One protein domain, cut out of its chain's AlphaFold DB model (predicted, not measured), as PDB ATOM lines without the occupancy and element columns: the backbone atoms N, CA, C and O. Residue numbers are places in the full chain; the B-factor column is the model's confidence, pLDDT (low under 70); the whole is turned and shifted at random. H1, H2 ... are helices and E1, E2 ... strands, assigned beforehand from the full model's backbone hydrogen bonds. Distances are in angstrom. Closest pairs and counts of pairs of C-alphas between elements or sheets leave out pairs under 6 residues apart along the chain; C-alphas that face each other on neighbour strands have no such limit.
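Overview. This is residues 124 to 247 of the 293 residues of an uncharacterized protein of Pseudomonas syringae (UniProt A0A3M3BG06). A long, twisted ribbon of two strands, E2 and E6, with E3 beside one end of E2, is partly faced by a small sheet, E1 E5 E4, making a loose sandwich with crossed strands. The short helix H1 packs on the small sheet. The printed part has 124 residues with two named helices and six named strands, in the order H1 E1 H2 E2 E3 E4 E5 E6 along the chain; of the 65 residues in named elements strands hold 57, the class being mostly strand, and both sheets, in the orders E1 E5 E4 and E3 E2 E6, are antiparallel. It is loose, with a radius of gyration of the C-alphas of 18.6 A and spans of 62 by 37 by 23 A.

Along the chain. After residues 124 to 142, find H1 at residues 143 to 146, starting at C-alpha 143 (-17.790, 32.275, -19.743). Next come E1, 150 to 155, and H2, 158 to 161. E2, 167 to 183, runs 50.1 A; E3 is 189 to 196, E4 205 to 208, E5 212 to 217. E6, 230 to 245, runs 47.4 A to C-alpha 245 (-27.001, 34.670, -51.522).

Arrangement. The two sheets form a sandwich, two sheets face to face, their strands at 44 degrees. Look at N 175 and O 237 between E2 and E6, 2.9 A; the hairpin E2 and E3 has N 178 and O 195 at 2.8 A. E1 and E5 have N 152 and O 215 at 2.8 A; the hairpin E4 and E5 has N 214 and O 207 at 2.8 A. H1 is on the sheet E1 E5 E4 at a height of 7.7 A, and H2 only grazes the sheet E3 E2 E6 with residues 158 to 159. H1 and H2 are too short for an O i to N i+4 pair; each has 1 O i to N i+3 pair within range.

Size, cuts and confidence. The C-alphas of Gln 186 and Arg 247, the two farthest apart, are 62.2 A apart. The printed part has no cut, and E5 to E6 is a long link. The pLDDT is under 70 at residues 163 to 165 and 226 to 228.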
ATOM      1  N   GLU A 124     -19.677  17.069 -30.388       92.19
ATOM      2  CA  GLU A 124     -18.479  16.714 -29.631       92.19
ATOM      3  C   GLU A 124     -18.534  17.307 -28.221       92.19
ATOM      4  O   GLU A 124     -19.240  18.282 -27.959       92.19
ATOM      5  N   LYS A 125     -17.758  16.736 -27.296       92.12
ATOM      6  CA  LYS A 125     -17.575  17.335 -25.969       92.12
ATOM      7  C   LYS A 125     -16.699  18.576 -26.075       92.12
ATOM      8  O   LYS A 125     -15.718  18.585 -26.818       92.12
ATOM      9  N   ASN A 126     -17.024  19.603 -25.301       93.56
ATOM     10  CA  ASN A 126     -16.209  20.801 -25.223       93.56
ATOM     11  C   ASN A 126     -14.934  20.528 -24.401       93.56
ATOM     12  O   ASN A 126     -15.043  20.261 -23.203       93.56
ATOM     13  N   PRO A 127     -13.729  20.605 -25.000       92.69
ATOM     14  CA  PRO A 127     -12.480  20.427 -24.260       92.69
ATOM     15  C   PRO A 127     -12.234  21.543 -23.235       92.69
ATOM     16  O   PRO A 127     -11.558  21.309 -22.239       92.69
ATOM     17  N   ASP A 128     -12.806  22.730 -23.454       92.50
ATOM     18  CA  ASP A 128     -12.667  23.902 -22.584       92.50
ATOM     19  C   ASP A 128     -13.762  23.970 -21.503       92.50
ATOM     20  O   ASP A 128     -13.929  25.005 -20.848       92.50
ATOM     21  N   TYR A 129     -14.552  22.902 -21.344       93.56
ATOM     22  CA  TYR A 129     -15.624  22.854 -20.359       93.56
ATOM     23  C   TYR A 129     -15.069  22.828 -18.935       93.56
ATOM     24  O   TYR A 129     -14.333  21.920 -18.546       93.56
ATOM     25  N   ASP A 130     -15.494  23.798 -18.135       91.56
ATOM     26  CA  ASP A 130     -15.234  23.856 -16.706       91.56
ATOM     27  C   ASP A 130     -16.578  23.933 -15.955       91.56
ATOM     28  O   ASP A 130     -17.264  24.959 -16.016       91.56
ATOM     29  N   PRO A 131     -16.965  22.887 -15.196       87.88
ATOM     30  CA  PRO A 131     -18.224  22.871 -14.448       87.88
ATOM     31  C   PRO A 131     -18.274  23.924 -13.331       87.88
ATOM     32  O   PRO A 131     -19.336  24.170 -12.760       87.88
ATOM     33  N   ARG A 132     -17.132  24.528 -12.979       90.00
ATOM     34  CA  ARG A 132     -17.018  25.610 -11.993       90.00
ATOM     35  C   ARG A 132     -16.652  26.941 -12.643       90.00
ATOM     36  O   ARG A 132     -16.243  27.860 -11.932       90.00
ATOM     37  N   ALA A 133     -16.817  27.062 -13.963       87.44
ATOM     38  CA  ALA A 133     -16.547  28.297 -14.676       87.44
ATOM     39  C   ALA A 133     -17.318  29.455 -14.031       87.44
ATOM     40  O   ALA A 133     -18.538  29.421 -13.896       87.44
ATOM     41  N   THR A 134     -16.604  30.515 -13.673       88.81
ATOM     42  CA  THR A 134     -17.195  31.775 -13.226       88.81
ATOM     43  C   THR A 134     -17.052  32.839 -14.307       88.81
ATOM     44  O   THR A 134     -16.224  32.732 -15.226       88.81
ATOM     45  N   PHE A 135     -17.892  33.870 -14.217       90.69
ATOM     46  CA  PHE A 135     -17.803  35.019 -15.102       90.69
ATOM     47  C   PHE A 135     -16.524  35.809 -14.808       90.69
ATOM     48  O   PHE A 135     -16.394  36.434 -13.758       90.69
ATOM     49  N   ASP A 136     -15.598  35.792 -15.764       90.06
ATOM     50  CA  ASP A 136     -14.369  36.577 -15.745       90.06
ATOM     51  C   ASP A 136     -14.242  37.314 -17.082       90.06
ATOM     52  O   ASP A 136     -14.293  36.696 -18.147       90.06
ATOM     53  N   ARG A 137     -14.107  38.643 -17.016       85.50
ATOM     54  CA  ARG A 137     -14.006  39.524 -18.191       85.50
ATOM     55  C   ARG A 137     -12.624  39.505 -18.835       85.50
ATOM     56  O   ARG A 137     -12.511  39.917 -19.984       85.50
ATOM     57  N   TYR A 138     -11.598  39.073 -18.106       89.12
ATOM     58  CA  TYR A 138     -10.218  39.031 -18.592       89.12
ATOM     59  C   TYR A 138      -9.801  37.634 -19.061       89.12
ATOM     60  O   TYR A 138      -8.708  37.468 -19.601       89.12
ATOM     61  N   ALA A 139     -10.665  36.634 -18.877       87.44
ATOM     62  CA  ALA A 139     -10.433  35.293 -19.380       87.44
ATOM     63  C   ALA A 139     -10.341  35.296 -20.914       87.44
ATOM     64  O   ALA A 139     -11.154  35.916 -21.596       87.44
ATOM     65  N   GLN A 140      -9.374  34.548 -21.454       87.50
ATOM     66  CA  GLN A 140      -9.186  34.406 -22.904       87.50
ATOM     67  C   GLN A 140     -10.417  33.798 -23.594       87.50
ATOM     68  O   GLN A 140     -10.751  34.172 -24.715       87.50
ATOM     69  N   LEU A 141     -11.102  32.877 -22.908       89.38
ATOM     70  CA  LEU A 141     -12.345  32.262 -23.362       89.38
ATOM     71  C   LEU A 141     -13.542  32.821 -22.574       89.38
ATOM     72  O   LEU A 141     -13.559  32.737 -21.336       89.38
ATOM     73  N   PRO A 142     -14.575  33.335 -23.271       92.19
ATOM     74  CA  PRO A 142     -15.821  33.772 -22.660       92.19
ATOM     75  C   PRO A 142     -16.451  32.709 -21.758       92.19
ATOM     76  O   PRO A 142     -16.402  31.512 -22.046       92.19
ATOM     77  N   HIS A 143     -17.109  33.160 -20.689       92.44
ATOM     78  CA  HIS A 143     -17.790  32.275 -19.743       92.44
ATOM     79  C   HIS A 143     -18.797  31.337 -20.426       92.44
ATOM     80  O   HIS A 143     -18.769  30.148 -20.148       92.44
ATOM     81  N   ALA A 144     -19.594  31.841 -21.377       91.75
ATOM     82  CA  ALA A 144     -20.605  31.052 -22.090       91.75
ATOM     83  C   ALA A 144     -20.028  29.859 -22.880       91.75
ATOM     84  O   ALA A 144     -20.708  28.852 -23.064       91.75
ATOM     85  N   ILE A 145     -18.767  29.950 -23.322       92.94
ATOM     86  CA  ILE A 145     -18.060  28.823 -23.942       92.94
ATOM     87  C   ILE A 145     -17.619  27.840 -22.857       92.94
ATOM     88  O   ILE A 145     -17.931  26.660 -22.944       92.94
ATOM     89  N   ARG A 146     -16.954  28.323 -21.801       93.69
ATOM     90  CA  ARG A 146     -16.431  27.475 -20.713       93.69
ATOM     91  C   ARG A 146     -17.521  26.760 -19.908       93.69
ATOM     92  O   ARG A 146     -17.267  25.693 -19.370       93.69
ATOM     93  N   SER A 147     -18.724  27.327 -19.821       93.00
ATOM     94  CA  SER A 147     -19.872  26.730 -19.125       93.00
ATOM     95  C   SER A 147     -20.672  25.740 -19.976       93.00
ATOM     96  O   SER A 147     -21.601  25.115 -19.472       93.00
ATOM     97  N   SER A 148     -20.366  25.628 -21.269       94.69
ATOM     98  CA  SER A 148     -21.045  24.722 -22.196       94.69
ATOM     99  C   SER A 148     -20.255  23.424 -22.303       94.69
ATOM    100  O   SER A 148     -19.051  23.461 -22.550       94.69
ATOM    101  N   ASP A 149     -20.899  22.279 -22.116       93.62
ATOM    102  CA  ASP A 149     -20.238  20.969 -22.127       93.62
ATOM    103  C   ASP A 149     -20.153  20.355 -23.532       93.62
ATOM    104  O   ASP A 149     -19.382  19.419 -23.754       93.62
ATOM    105  N   THR A 150     -20.915  20.897 -24.484       93.81
ATOM    106  CA  THR A 150     -21.114  20.313 -25.813       93.81
ATOM    107  C   THR A 150     -20.875  21.341 -26.911       93.81
ATOM    108  O   THR A 150     -21.298  22.494 -26.807       93.81
ATOM    109  N   ILE A 151     -20.206  20.910 -27.983       94.62
ATOM    110  CA  ILE A 151     -19.946  21.690 -29.194       94.62
ATOM    111  C   ILE A 151     -20.611  20.991 -30.375       94.62
ATOM    112  O   ILE A 151     -20.310  19.838 -30.678       94.62
ATOM    113  N   VAL A 152     -21.457  21.721 -31.090       94.94
ATOM    114  CA  VAL A 152     -21.946  21.343 -32.415       94.94
ATOM    115  C   VAL A 152     -21.115  22.091 -33.451       94.94
ATOM    116  O   VAL A 152     -21.102  23.323 -33.463       94.94
ATOM    117  N   ARG A 153     -20.400  21.368 -34.317       94.88
ATOM    118  CA  ARG A 153     -19.589  21.955 -35.391       94.88
ATOM    119  C   ARG A 153     -20.239  21.731 -36.743       94.88
ATOM    120  O   ARG A 153     -20.443  20.596 -37.163       94.88
ATOM    121  N   LEU A 154     -20.492  22.826 -37.445       94.12
ATOM    122  CA  LEU A 154     -20.996  22.845 -38.811       94.12
ATOM    123  C   LEU A 154     -19.839  23.217 -39.732       94.12
ATOM    124  O   LEU A 154     -19.406  24.368 -39.751       94.12
ATOM    125  N   ARG A 155     -19.312  22.241 -40.468       92.50
ATOM    126  CA  ARG A 155     -18.192  22.421 -41.397       92.50
ATOM    127  C   ARG A 155     -18.687  22.482 -42.828       92.50
ATOM    128  O   ARG A 155     -19.557  21.705 -43.212       92.50
ATOM    129  N   SER A 156     -18.095  23.364 -43.623       90.56
ATOM    130  CA  SER A 156     -18.337  23.438 -45.058       90.56
ATOM    131  C   SER A 156     -17.129  24.006 -45.794       90.56
ATOM    132  O   SER A 156     -16.484  24.945 -45.342       90.56
ATOM    133  N   ARG A 157     -16.863  23.471 -46.984       90.25
ATOM    134  CA  ARG A 157     -15.879  24.010 -47.929       90.25
ATOM    135  C   ARG A 157     -16.446  25.117 -48.817       90.25
ATOM    136  O   ARG A 157     -15.687  25.715 -49.571       90.25
ATOM    137  N   LEU A 158     -17.748  25.417 -48.716       88.00
ATOM    138  CA  LEU A 158     -18.410  26.472 -49.491       88.00
ATOM    139  C   LEU A 158     -17.677  27.821 -49.446       88.00
ATOM    140  O   LEU A 158     -17.493  28.392 -50.519       88.00
ATOM    141  N   PRO A 159     -17.193  28.325 -48.290       84.75
ATOM    142  CA  PRO A 159     -16.498  29.613 -48.242       84.75
ATOM    143  C   PRO A 159     -15.287  29.711 -49.182       84.75
ATOM    144  O   PRO A 159     -14.990  30.792 -49.671       84.75
ATOM    145  N   GLY A 160     -14.613  28.592 -49.477       80.19
ATOM    146  CA  GLY A 160     -13.490  28.556 -50.418       80.19
ATOM    147  C   GLY A 160     -13.895  28.599 -51.898       80.19
ATOM    148  O   GLY A 160     -13.056  28.893 -52.745       80.19
ATOM    149  N   PHE A 161     -15.159  28.310 -52.217       75.94
ATOM    150  CA  PHE A 161     -15.698  28.307 -53.584       75.94
ATOM    151  C   PHE A 161     -16.460  29.586 -53.938       75.94
ATOM    152  O   PHE A 161     -16.707  29.856 -55.112       75.94
ATOM    153  N   ILE A 162     -16.858  30.358 -52.930       76.62
ATOM    154  CA  ILE A 162     -17.714  31.527 -53.090       76.62
ATOM    155  C   ILE A 162     -16.844  32.771 -53.339       76.62
ATOM    156  O   ILE A 162     -15.838  32.994 -52.667       76.62
ATOM    157  N   GLY A 163     -17.216  33.585 -54.331       67.19
ATOM    158  CA  GLY A 163     -16.522  34.840 -54.629       67.19
ATOM    159  C   GLY A 163     -16.791  35.918 -53.573       67.19
ATOM    160  O   GLY A 163     -17.794  35.882 -52.872       67.19
ATOM    161  N   SER A 164     -15.945  36.950 -53.502       65.81
ATOM    162  CA  SER A 164     -16.066  38.043 -52.514       65.81
ATOM    163  C   SER A 164     -17.360  38.872 -52.590       65.81
ATOM    164  O   SER A 164     -17.597  39.720 -51.732       65.81
ATOM    165  N   LEU A 165     -18.181  38.672 -53.626       59.62
ATOM    166  CA  LEU A 165     -19.436  39.392 -53.867       59.62
ATOM    167  C   LEU A 165     -20.678  38.660 -53.351       59.62
ATOM    168  O   LEU A 165     -21.774  39.218 -53.418       59.62
ATOM    169  N   ASP A 166     -20.497  37.443 -52.859       80.00
ATOM    170  CA  ASP A 166     -21.564  36.549 -52.448       80.00
ATOM    171  C   ASP A 166     -21.499  36.349 -50.931       80.00
ATOM    172  O   ASP A 166     -20.420  36.296 -50.336       80.00
ATOM    173  N   SER A 167     -22.661  36.252 -50.285       84.69
ATOM    174  CA  SER A 167     -22.743  36.055 -48.835       84.69
ATOM    175  C   SER A 167     -23.279  34.669 -48.506       84.69
ATOM    176  O   SER A 167     -24.289  34.246 -49.068       84.69
ATOM    177  N   LEU A 168     -22.635  33.998 -47.553       87.44
ATOM    178  CA  LEU A 168     -23.068  32.714 -47.015       87.44
ATOM    179  C   LEU A 168     -23.702  32.925 -45.637       87.44
ATOM    180  O   LEU A 168     -23.052  33.434 -44.725       87.44
ATOM    181  N   SER A 169     -24.956  32.517 -45.488       89.44
ATOM    182  CA  SER A 169     -25.652  32.438 -44.203       89.44
ATOM    183  C   SER A 169     -25.811  30.977 -43.797       89.44
ATOM    184  O   SER A 169     -25.968  30.113 -44.655       89.44
ATOM    185  N   ILE A 170     -25.777  30.693 -42.500       90.75
ATOM    186  CA  ILE A 170     -25.977  29.345 -41.962       90.75
ATOM    187  C   ILE A 170     -27.178  29.410 -41.030       90.75
ATOM    188  O   ILE A 170     -27.154  30.132 -40.034       90.75
ATOM    189  N   GLU A 171     -28.223  28.669 -41.368       92.56
ATOM    190  CA  GLU A 171     -29.383  28.462 -40.511       92.56
ATOM    191  C   GLU A 171     -29.254  27.075 -39.891       92.56
ATOM    192  O   GLU A 171     -29.191  26.072 -40.598       92.56
ATOM    193  N   ALA A 172     -29.152  27.014 -38.567       92.81
ATOM    194  CA  ALA A 172     -29.011  25.764 -37.839       92.81
ATOM    195  C   ALA A 172     -30.122  25.647 -36.806       92.81
ATOM    196  O   ALA A 172     -30.355  26.568 -36.023       92.81
ATOM    197  N   GLU A 173     -30.784  24.498 -36.803       94.38
ATOM    198  CA  GLU A 173     -31.772  24.144 -35.806       94.38
ATOM    199  C   GLU A 173     -31.235  22.996 -34.951       94.38
ATOM    200  O   GLU A 173     -30.939  21.908 -35.449       94.38
ATOM    201  N   CYS A 174     -31.099  23.256 -33.652       93.00
ATOM    202  CA  CYS A 174     -30.610  22.293 -32.674       93.00
ATOM    203  C   CYS A 174     -31.729  21.967 -31.690       93.00
ATOM    204  O   CYS A 174     -32.360  22.866 -31.130       93.00
ATOM    205  N   ARG A 175     -31.981  20.677 -31.479       94.06
ATOM    206  CA  ARG A 175     -32.998  20.180 -30.549       94.06
ATOM    207  C   ARG A 175     -32.394  19.122 -29.643       94.06
ATOM    208  O   ARG A 175     -31.662  18.245 -30.103       94.06
ATOM    209  N   THR A 176     -32.742  19.164 -28.363       92.00
ATOM    210  CA  THR A 176     -32.362  18.100 -27.436       92.00
ATOM    211  C   THR A 176     -33.130  16.824 -27.770       92.00
ATOM    212  O   THR A 176     -34.354  16.834 -27.941       92.00
ATOM    213  N   CYS A 177     -32.410  15.714 -27.815       89.50
ATOM    214  CA  CYS A 177     -32.927  14.383 -28.052       89.50
ATOM    215  C   CYS A 177     -32.733  13.530 -26.796       89.50
ATOM    216  O   CYS A 177     -31.607  13.272 -26.370       89.50
ATOM    217  N   ARG A 178     -33.835  13.066 -26.213       89.94
ATOM    218  CA  ARG A 178     -33.845  12.126 -25.095       89.94
ATOM    219  C   ARG A 178     -33.852  10.707 -25.639       89.94
ATOM    220  O   ARG A 178     -34.754  10.332 -26.387       89.94
ATOM    221  N   ILE A 179     -32.891   9.901 -25.219       87.06
ATOM    222  CA  ILE A 179     -32.870   8.479 -25.532       87.06
ATOM    223  C   ILE A 179     -33.075   7.694 -24.244       87.06
ATOM    224  O   ILE A 179     -32.424   7.924 -23.224       87.06
ATOM    225  N   THR A 180     -34.048   6.790 -24.288       87.06
ATOM    226  CA  THR A 180     -34.397   5.915 -23.175       87.06
ATOM    227  C   THR A 180     -33.828   4.534 -23.431       87.06
ATOM    228  O   THR A 180     -34.296   3.809 -24.308       87.06
ATOM    229  N   GLU A 181     -32.851   4.157 -22.623       85.75
ATOM    230  CA  GLU A 181     -32.327   2.804 -22.525       85.75
ATOM    231  C   GLU A 181     -33.135   2.000 -21.512       85.75
ATOM    232  O   GLU A 181     -33.421   2.466 -20.404       85.75
ATOM    233  N   LYS A 182     -33.487   0.773 -21.886       83.69
ATOM    234  CA  LYS A 182     -34.120  -0.209 -21.003       83.69
ATOM    235  C   LYS A 182     -33.255  -1.454 -20.921       83.69
ATOM    236  O   LYS A 182     -32.533  -1.787 -21.856       83.69
ATOM    237  N   MET A 183     -33.362  -2.162 -19.805       79.31
ATOM    238  CA  MET A 183     -32.751  -3.479 -19.664       79.31
ATOM    239  C   MET A 183     -33.682  -4.553 -20.228       79.31
ATOM    240  O   MET A 183     -34.874  -4.588 -19.919       79.31
ATOM    241  N   SER A 184     -33.136  -5.440 -21.057       78.06
ATOM    242  CA  SER A 184     -33.767  -6.713 -21.409       78.06
ATOM    243  C   SER A 184     -33.900  -7.600 -20.166       78.06
ATOM    244  O   SER A 184     -33.137  -7.462 -19.209       78.06
ATOM    245  N   ASN A 185     -34.800  -8.587 -20.206       77.56
ATOM    246  CA  ASN A 185     -34.904  -9.631 -19.176       77.56
ATOM    247  C   ASN A 185     -33.590 -10.421 -18.990       77.56
ATOM    248  O   ASN A 185     -33.408 -11.072 -17.967       77.56
ATOM    249  N   GLN A 186     -32.675 -10.357 -19.965       80.50
ATOM    250  CA  GLN A 186     -31.333 -10.954 -19.917       80.50
ATOM    251  C   GLN A 186     -30.246  -9.990 -19.393       80.50
ATOM    252  O   GLN A 186     -29.067 -10.324 -19.427       80.50
ATOM    253  N   GLY A 187     -30.614  -8.786 -18.937       74.56
ATOM    254  CA  GLY A 187     -29.675  -7.775 -18.427       74.56
ATOM    255  C   GLY A 187     -28.921  -6.986 -19.504       74.56
ATOM    256  O   GLY A 187     -28.036  -6.205 -19.172       74.56
ATOM    257  N   ILE A 188     -29.265  -7.170 -20.783       78.56
ATOM    258  CA  ILE A 188     -28.648  -6.451 -21.907       78.56
ATOM    259  C   ILE A 188     -29.362  -5.102 -22.094       78.56
ATOM    260  O   ILE A 188     -30.588  -5.104 -22.264       78.56
ATOM    261  N   PRO A 189     -28.648  -3.961 -22.067       76.00
ATOM    262  CA  PRO A 189     -29.248  -2.664 -22.350       76.00
ATOM    263  C   PRO A 189     -29.604  -2.553 -23.836       76.00
ATOM    264  O   PRO A 189     -28.831  -2.957 -24.702       76.00
ATOM    265  N   TYR A 190     -30.771  -1.991 -24.134       77.25
ATOM    266  CA  TYR A 190     -31.168  -1.630 -25.491       77.25
ATOM    267  C   TYR A 190     -31.843  -0.256 -25.508       77.25
ATOM    268  O   TYR A 190     -32.568   0.115 -24.577       77.25
ATOM    269  N   SER A 191     -31.626   0.495 -26.586       78.75
ATOM    270  CA  SER A 191     -32.319   1.758 -26.842       78.75
ATOM    271  C   SER A 191     -33.778   1.471 -27.177       78.75
ATOM    272  O   SER A 191     -34.091   0.901 -28.218       78.75
ATOM    273  N   ALA A 192     -34.679   1.835 -26.271       74.88
ATOM    274  CA  ALA A 192     -36.101   1.545 -26.401       74.88
ATOM    275  C   ALA A 192     -36.864   2.664 -27.116       74.88
ATOM    276  O   ALA A 192     -37.861   2.394 -27.779       74.88
ATOM    277  N   GLN A 193     -36.439   3.919 -26.942       81.94
ATOM    278  CA  GLN A 193     -37.166   5.069 -27.474       81.94
ATOM    279  C   GLN A 193     -36.251   6.281 -27.654       81.94
ATOM    280  O   GLN A 193     -35.475   6.607 -26.754       81.94
ATOM    281  N   LYS A 194     -36.384   6.956 -28.798       84.81
ATOM    282  CA  LYS A 194     -35.758   8.243 -29.120       84.81
ATOM    283  C   LYS A 194     -36.862   9.296 -29.192       84.81
ATOM    284  O   LYS A 194     -37.823   9.119 -29.935       84.81
ATOM    285  N   GLU A 195     -36.740  10.365 -28.421       87.06
ATOM    286  CA  GLU A 195     -37.695  11.473 -28.398       87.06
ATOM    287  C   GLU A 195     -36.950  12.782 -28.630       87.06
ATOM    288  O   GLU A 195     -36.057  13.143 -27.868       87.06
ATOM    289  N   ILE A 196     -37.322  13.498 -29.685       87.38
ATOM    290  CA  ILE A 196     -36.744  14.799 -30.011       87.38
ATOM    291  C   ILE A 196     -37.704  15.870 -29.506       87.38
ATOM    292  O   ILE A 196     -38.905  15.812 -29.763       87.38
ATOM    293  N   THR A 197     -37.172  16.847 -28.779       87.69
ATOM    294  CA  THR A 197     -37.962  17.976 -28.279       87.69
ATOM    295  C   THR A 197     -38.500  18.793 -29.452       87.69
ATOM    296  O   THR A 197     -37.775  19.050 -30.406       87.69
ATOM    297  N   GLU A 198     -39.759  19.232 -29.407       84.00
ATOM    298  CA  GLU A 198     -40.355  19.988 -30.522       84.00
ATOM    299  C   GLU A 198     -39.750  21.385 -30.696       84.00
ATOM    300  O   GLU A 198     -39.719  21.921 -31.802       84.00
ATOM    301  N   ARG A 199     -39.290  21.989 -29.599       87.88
ATOM    302  CA  ARG A 199     -38.794  23.360 -29.589       87.88
ATOM    303  C   ARG A 199     -37.284  23.398 -29.851       87.88
ATOM    304  O   ARG A 199     -36.552  22.707 -29.142       87.88
ATOM    305  N   PRO A 200     -36.812  24.239 -30.786       90.81
ATOM    306  CA  PRO A 200     -35.388  24.474 -30.966       90.81
ATOM    307  C   PRO A 200     -34.783  25.233 -29.788       90.81
ATOM    308  O   PRO A 200     -35.419  26.112 -29.194       90.81
ATOM    309  N   GLU A 201     -33.532  24.910 -29.487       92.94
ATOM    310  CA  GLU A 201     -32.747  25.543 -28.438       92.94
ATOM    311  C   GLU A 201     -31.684  26.460 -29.045       92.94
ATOM    312  O   GLU A 201     -31.023  26.119 -30.027       92.94
ATOM    313  N   ALA A 202     -31.542  27.655 -28.469       92.81
ATOM    314  CA  ALA A 202     -30.525  28.605 -28.889       92.81
ATOM    315  C   ALA A 202     -29.180  28.256 -28.234       92.81
ATOM    316  O   ALA A 202     -29.157  27.916 -27.050       92.81
ATOM    317  N   PRO A 203     -28.059  28.373 -28.961       95.06
ATOM    318  CA  PRO A 203     -26.746  28.131 -28.386       95.06
ATOM    319  C   PRO A 203     -26.401  29.197 -27.341       95.06
ATOM    320  O   PRO A 203     -26.715  30.379 -27.501       95.06
ATOM    321  N   ASN A 204     -25.674  28.794 -26.302       92.81
ATOM    322  CA  ASN A 204     -25.148  29.698 -25.278       92.81
ATOM    323  C   ASN A 204     -24.099  30.656 -25.855       92.81
ATOM    324  O   ASN A 204     -23.965  31.800 -25.418       92.81
ATOM    325  N   ALA A 205     -23.323  30.168 -26.822       93.62
ATOM    326  CA  ALA A 205     -22.322  30.935 -27.543       93.62
ATOM    327  C   ALA A 205     -22.159  30.393 -28.964       93.62
ATOM    328  O   ALA A 205     -22.439  29.229 -29.242       93.62
ATOM    329  N   GLN A 206     -21.643  31.240 -29.850       94.38
ATOM    330  CA  GLN A 206     -21.294  30.872 -31.217       94.38
ATOM    331  C   GLN A 206     -19.897  31.390 -31.555       94.38
ATOM    332  O   GLN A 206     -19.518  32.488 -31.135       94.38
ATOM    333  N   ARG A 207     -19.135  30.613 -32.322       92.56
ATOM    334  CA  ARG A 207     -17.805  30.990 -32.813       92.56
ATOM    335  C   ARG A 207     -17.697  30.646 -34.291       92.56
ATOM    336  O   ARG A 207     -17.890  29.501 -34.680       92.56
ATOM    337  N   LEU A 208     -17.403  31.655 -35.105       90.31
ATOM    338  CA  LEU A 208     -17.248  31.506 -36.547       90.31
ATOM    339  C   LEU A 208     -15.762  31.454 -36.910       90.31
ATOM    340  O   LEU A 208     -15.002  32.353 -36.554       90.31
ATOM    341  N   HIS A 209     -15.385  30.417 -37.647       87.06
ATOM    342  CA  HIS A 209     -14.101  30.272 -38.332       87.06
ATOM    343  C   HIS A 209     -14.315  30.346 -39.848       87.06
ATOM    344  O   HIS A 209     -15.445  30.445 -40.320       87.06
ATOM    345  N   ALA A 210     -13.232  30.285 -40.624       83.00
ATOM    346  CA  ALA A 210     -13.302  30.411 -42.081       83.00
ATOM    347  C   ALA A 210     -14.159  29.323 -42.759       83.00
ATOM    348  O   ALA A 210     -14.828  29.609 -43.745       83.00
ATOM    349  N   ASP A 211     -14.149  28.093 -42.240       85.88
ATOM    350  CA  ASP A 211     -14.835  26.921 -42.806       85.88
ATOM    351  C   ASP A 211     -15.812  26.246 -41.824       85.88
ATOM    352  O   ASP A 211     -16.464  25.257 -42.168       85.88
ATOM    353  N   THR A 212     -15.899  26.754 -40.592       90.69
ATOM    354  CA  THR A 212     -16.578  26.083 -39.481       90.69
ATOM    355  C   THR A 212     -17.372  27.076 -38.640       90.69
ATOM    356  O   THR A 212     -16.819  28.063 -38.157       90.69
ATOM    357  N   LEU A 213     -18.648  26.781 -38.390       94.25
ATOM    358  CA  LEU A 213     -19.443  27.422 -37.343       94.25
ATOM    359  C   LEU A 213     -19.538  26.482 -36.141       94.25
ATOM    360  O   LEU A 213     -19.990  25.346 -36.268       94.25
ATOM    361  N   GLU A 214     -19.110  26.953 -34.976       95.75
ATOM    362  CA  GLU A 214     -19.204  26.222 -33.715       95.75
ATOM    363  C   GLU A 214     -20.311  26.820 -32.852       95.75
ATOM    364  O   GLU A 214     -20.323  28.025 -32.586       95.75
ATOM    365  N   LEU A 215     -21.225  25.966 -32.405       96.25
ATOM    366  CA  LEU A 215     -22.349  26.303 -31.544       96.25
ATOM    367  C   LEU A 215     -22.172  25.576 -30.208       96.25
ATOM    368  O   LEU A 215     -21.937  24.367 -30.183       96.25
ATOM    369  N   PHE A 216     -22.258  26.311 -29.106       95.88
ATOM    370  CA  PHE A 216     -21.986  25.796 -27.765       95.88
ATOM    371  C   PHE A 216     -23.286  25.615 -26.985       95.88
ATOM    372  O   PHE A 216     -24.085  26.549 -26.896       95.88
ATOM    373  N   PHE A 217     -23.472  24.435 -26.395       95.19
ATOM    374  CA  PHE A 217     -24.681  24.059 -25.665       95.19
ATOM    375  C   PHE A 217     -24.369  23.444 -24.301       95.19
ATOM    376  O   PHE A 217     -23.267  22.944 -24.058       95.19
ATOM    377  N   THR A 218     -25.372  23.454 -23.424       93.50
ATOM    378  CA  THR A 218     -25.364  22.712 -22.161       93.50
ATOM    379  C   THR A 218     -26.285  21.506 -22.294       93.50
ATOM    380  O   THR A 218     -27.501  21.656 -22.380       93.50
ATOM    381  N   THR A 219     -25.720  20.305 -22.305       90.88
ATOM    382  CA  THR A 219     -26.497  19.069 -22.375       90.88
ATOM    383  C   THR A 219     -27.108  18.750 -21.009       90.88
ATOM    384  O   THR A 219     -26.417  18.810 -19.986       90.88
ATOM    385  N   PRO A 220     -28.404  18.392 -20.946       88.50
ATOM    386  CA  PRO A 220     -29.012  17.969 -19.695       88.50
ATOM    387  C   PRO A 220     -28.322  16.733 -19.104       88.50
ATOM    388  O   PRO A 220     -27.922  15.810 -19.811       88.50
ATOM    389  N   ILE A 221     -28.222  16.701 -17.776       84.44
ATOM    390  CA  ILE A 221     -27.572  15.609 -17.046       84.44
ATOM    391  C   ILE A 221     -28.360  14.307 -17.244       84.44
ATOM    392  O   ILE A 221     -29.586  14.287 -17.123       84.44
ATOM    393  N   ASN A 222     -27.642  13.207 -17.486       83.88
ATOM    394  CA  ASN A 222     -28.224  11.872 -17.595       83.88
ATOM    395  C   ASN A 222     -29.016  11.503 -16.334       83.88
ATOM    396  O   ASN A 222     -28.538  11.660 -15.208       83.88
ATOM    397  N   GLN A 223     -30.221  10.971 -16.525       80.75
ATOM    398  CA  GLN A 223     -31.127  10.605 -15.440       80.75
ATOM    399  C   GLN A 223     -31.272   9.090 -15.371       80.75
ATOM    400  O   GLN A 223     -31.471   8.416 -16.380       80.75
ATOM    401  N   ILE A 224     -31.206   8.541 -14.164       77.12
ATOM    402  CA  ILE A 224     -31.479   7.126 -13.913       77.12
ATOM    403  C   ILE A 224     -32.853   7.052 -13.260       77.12
ATOM    404  O   ILE A 224     -33.115   7.779 -12.300       77.12
ATOM    405  N   SER A 225     -33.736   6.197 -13.782       74.62
ATOM    406  CA  SER A 225     -35.040   5.987 -13.154       74.62
ATOM    407  C   SER A 225     -34.853   5.503 -11.709       74.62
ATOM    408  O   SER A 225     -33.988   4.654 -11.473       74.62
ATOM    409  N   PRO A 226     -35.677   5.955 -10.744       67.19
ATOM    410  CA  PRO A 226     -35.621   5.493  -9.353       67.19
ATOM    411  C   PRO A 226     -35.731   3.969  -9.208       67.19
ATOM    412  O   PRO A 226     -35.211   3.394  -8.258       67.19
ATOM    413  N   THR A 227     -36.392   3.306 -10.162       68.56
ATOM    414  CA  THR A 227     -36.551   1.845 -10.210       68.56
ATOM    415  C   THR A 227     -35.331   1.112 -10.776       68.56
ATOM    416  O   THR A 227     -35.330  -0.115 -10.816       68.56
ATOM    417  N   GLY A 228     -34.317   1.829 -11.278       66.25
ATOM    418  CA  GLY A 228     -33.100   1.275 -11.885       66.25
ATOM    419  C   GLY A 228     -33.296   0.568 -13.234       66.25
ATOM    420  O   GLY A 228     -32.321   0.140 -13.844       66.25
ATOM    421  N   SER A 229     -34.536   0.454 -13.719       72.12
ATOM    422  CA  SER A 229     -34.898  -0.316 -14.918       72.12
ATOM    423  C   SER A 229     -34.709   0.437 -16.239       72.12
ATOM    424  O   SER A 229     -34.683  -0.192 -17.300       72.12
ATOM    425  N   SER A 230     -34.576   1.766 -16.189       77.31
ATOM    426  CA  SER A 230     -34.319   2.603 -17.359       77.31
ATOM    427  C   SER A 230     -33.309   3.707 -17.074       77.31
ATOM    428  O   SER A 230     -33.239   4.255 -15.967       77.31
ATOM    429  N   ARG A 231     -32.537   4.046 -18.104       83.00
ATOM    430  CA  ARG A 231     -31.611   5.179 -18.128       83.00
ATOM    431  C   ARG A 231     -32.047   6.135 -19.226       83.00
ATOM    432  O   ARG A 231     -32.408   5.704 -20.316       83.00
ATOM    433  N   HIS A 232     -32.021   7.422 -18.928       85.94
ATOM    434  CA  HIS A 232     -32.283   8.481 -19.887       85.94
ATOM    435  C   HIS A 232     -30.981   9.238 -20.114       85.94
ATOM    436  O   HIS A 232     -30.426   9.815 -19.174       85.94
ATOM    437  N   TYR A 233     -30.502   9.227 -21.350       86.50
ATOM    438  CA  TYR A 233     -29.388  10.060 -21.777       86.50
ATOM    439  C   TYR A 233     -29.866  11.091 -22.787       86.50
ATOM    440  O   TYR A 233     -30.856  10.886 -23.496       86.50
ATOM    441  N   TYR A 234     -29.173  12.220 -22.805       88.19
ATOM    442  CA  TYR A 234     -29.490  13.336 -23.681       88.19
ATOM    443  C   TYR A 234     -28.392  13.485 -24.728       88.19
ATOM    444  O   TYR A 234     -27.203  13.409 -24.426       88.19
ATOM    445  N   THR A 235     -28.814  13.672 -25.970       89.19
ATOM    446  CA  THR A 235     -27.963  14.005 -27.112       89.19
ATOM    447  C   THR A 235     -28.593  15.165 -27.884       89.19
ATOM    448  O   THR A 235     -29.655  15.666 -27.506       89.19
ATOM    449  N   TRP A 236     -27.960  15.589 -28.970       91.44
ATOM    450  CA  TRP A 236     -28.453  16.646 -29.845       91.44
ATOM    451  C   TRP A 236     -28.875  16.071 -31.188       91.44
ATOM    452  O   TRP A 236     -28.185  15.234 -31.761       91.44
ATOM    453  N   ALA A 237     -30.013  16.534 -31.686       92.44
ATOM    454  CA  ALA A 237     -30.390  16.398 -33.082       92.44
ATOM    455  C   ALA A 237     -30.171  17.757 -33.745       92.44
ATOM    456  O   ALA A 237     -30.607  18.786 -33.212       92.44
ATOM    457  N   VAL A 238     -29.473  17.778 -34.878       93.31
ATOM    458  CA  VAL A 238     -29.042  19.017 -35.523       93.31
ATOM    459  C   VAL A 238     -29.381  18.967 -37.003       93.31
ATOM    460  O   VAL A 238     -29.101  17.999 -37.708       93.31
ATOM    461  N   ARG A 239     -29.982  20.046 -37.490       94.12
ATOM    462  CA  ARG A 239     -30.247  20.249 -38.911       94.12
ATOM    463  C   ARG A 239     -29.654  21.582 -39.318       94.12
ATOM    464  O   ARG A 239     -29.898  22.582 -38.650       94.12
ATOM    465  N   ALA A 240     -28.863  21.602 -40.383       93.75
ATOM    466  CA  ALA A 240     -28.255  22.837 -40.868       93.75
ATOM    467  C   ALA A 240     -28.517  23.061 -42.353       93.75
ATOM    468  O   ALA A 240     -28.364  22.158 -43.173       93.75
ATOM    469  N   GLN A 241     -28.854  24.295 -42.693       93.69
ATOM    470  CA  GLN A 241     -29.054  24.775 -44.045       93.69
ATOM    471  C   GLN A 241     -28.070  25.912 -44.318       93.69
ATOM    472  O   GLN A 241     -28.028  26.928 -43.624       93.69
ATOM    473  N   PHE A 242     -27.266  25.738 -45.356       92.31
ATOM    474  CA  PHE A 242     -26.308  26.732 -45.815       92.31
ATOM    475  C   PHE A 242     -26.932  27.501 -46.971       92.31
ATOM    476  O   PHE A 242     -27.354  26.929 -47.971       92.31
ATOM    477  N   ILE A 243     -27.009  28.811 -46.835       92.38
ATOM    478  CA  ILE A 243     -27.741  29.681 -47.735       92.38
ATOM    479  C   ILE A 243     -26.747  30.591 -48.431       92.38
ATOM    480  O   ILE A 243     -26.209  31.520 -47.830       92.38
ATOM    481  N   LEU A 244     -26.534  30.339 -49.714       90.56
ATOM    482  CA  LEU A 244     -25.743  31.202 -50.570       90.56
ATOM    483  C   LEU A 244     -26.647  32.262 -51.189       90.56
ATOM    484  O   LEU A 244     -27.607  31.949 -51.893       90.56
ATOM    485  N   ILE A 245     -26.331  33.522 -50.923       89.38
ATOM    486  CA  ILE A 245     -27.001  34.670 -51.522       89.38
ATOM    487  C   ILE A 245     -26.025  35.289 -52.516       89.38
ATOM    488  O   ILE A 245     -25.030  35.908 -52.137       89.38
ATOM    489  N   THR A 246     -26.345  35.117 -53.791       82.75
ATOM    490  CA  THR A 246     -25.664  35.735 -54.928       82.75
ATOM    491  C   THR A 246     -26.543  36.885 -55.427       82.75
ATOM    492  O   THR A 246     -27.753  36.908 -55.207       82.75
ATOM    493  N   ARG A 247     -25.985  37.841 -56.178       78.12
ATOM    494  CA  ARG A 247     -26.756  38.964 -56.764       78.12
ATOM    495  C   ARG A 247     -27.973  38.551 -57.606       78.12
ATOM    496  O   ARG A 247     -28.848  39.377 -57.843       78.12
TER     497      ARG A 247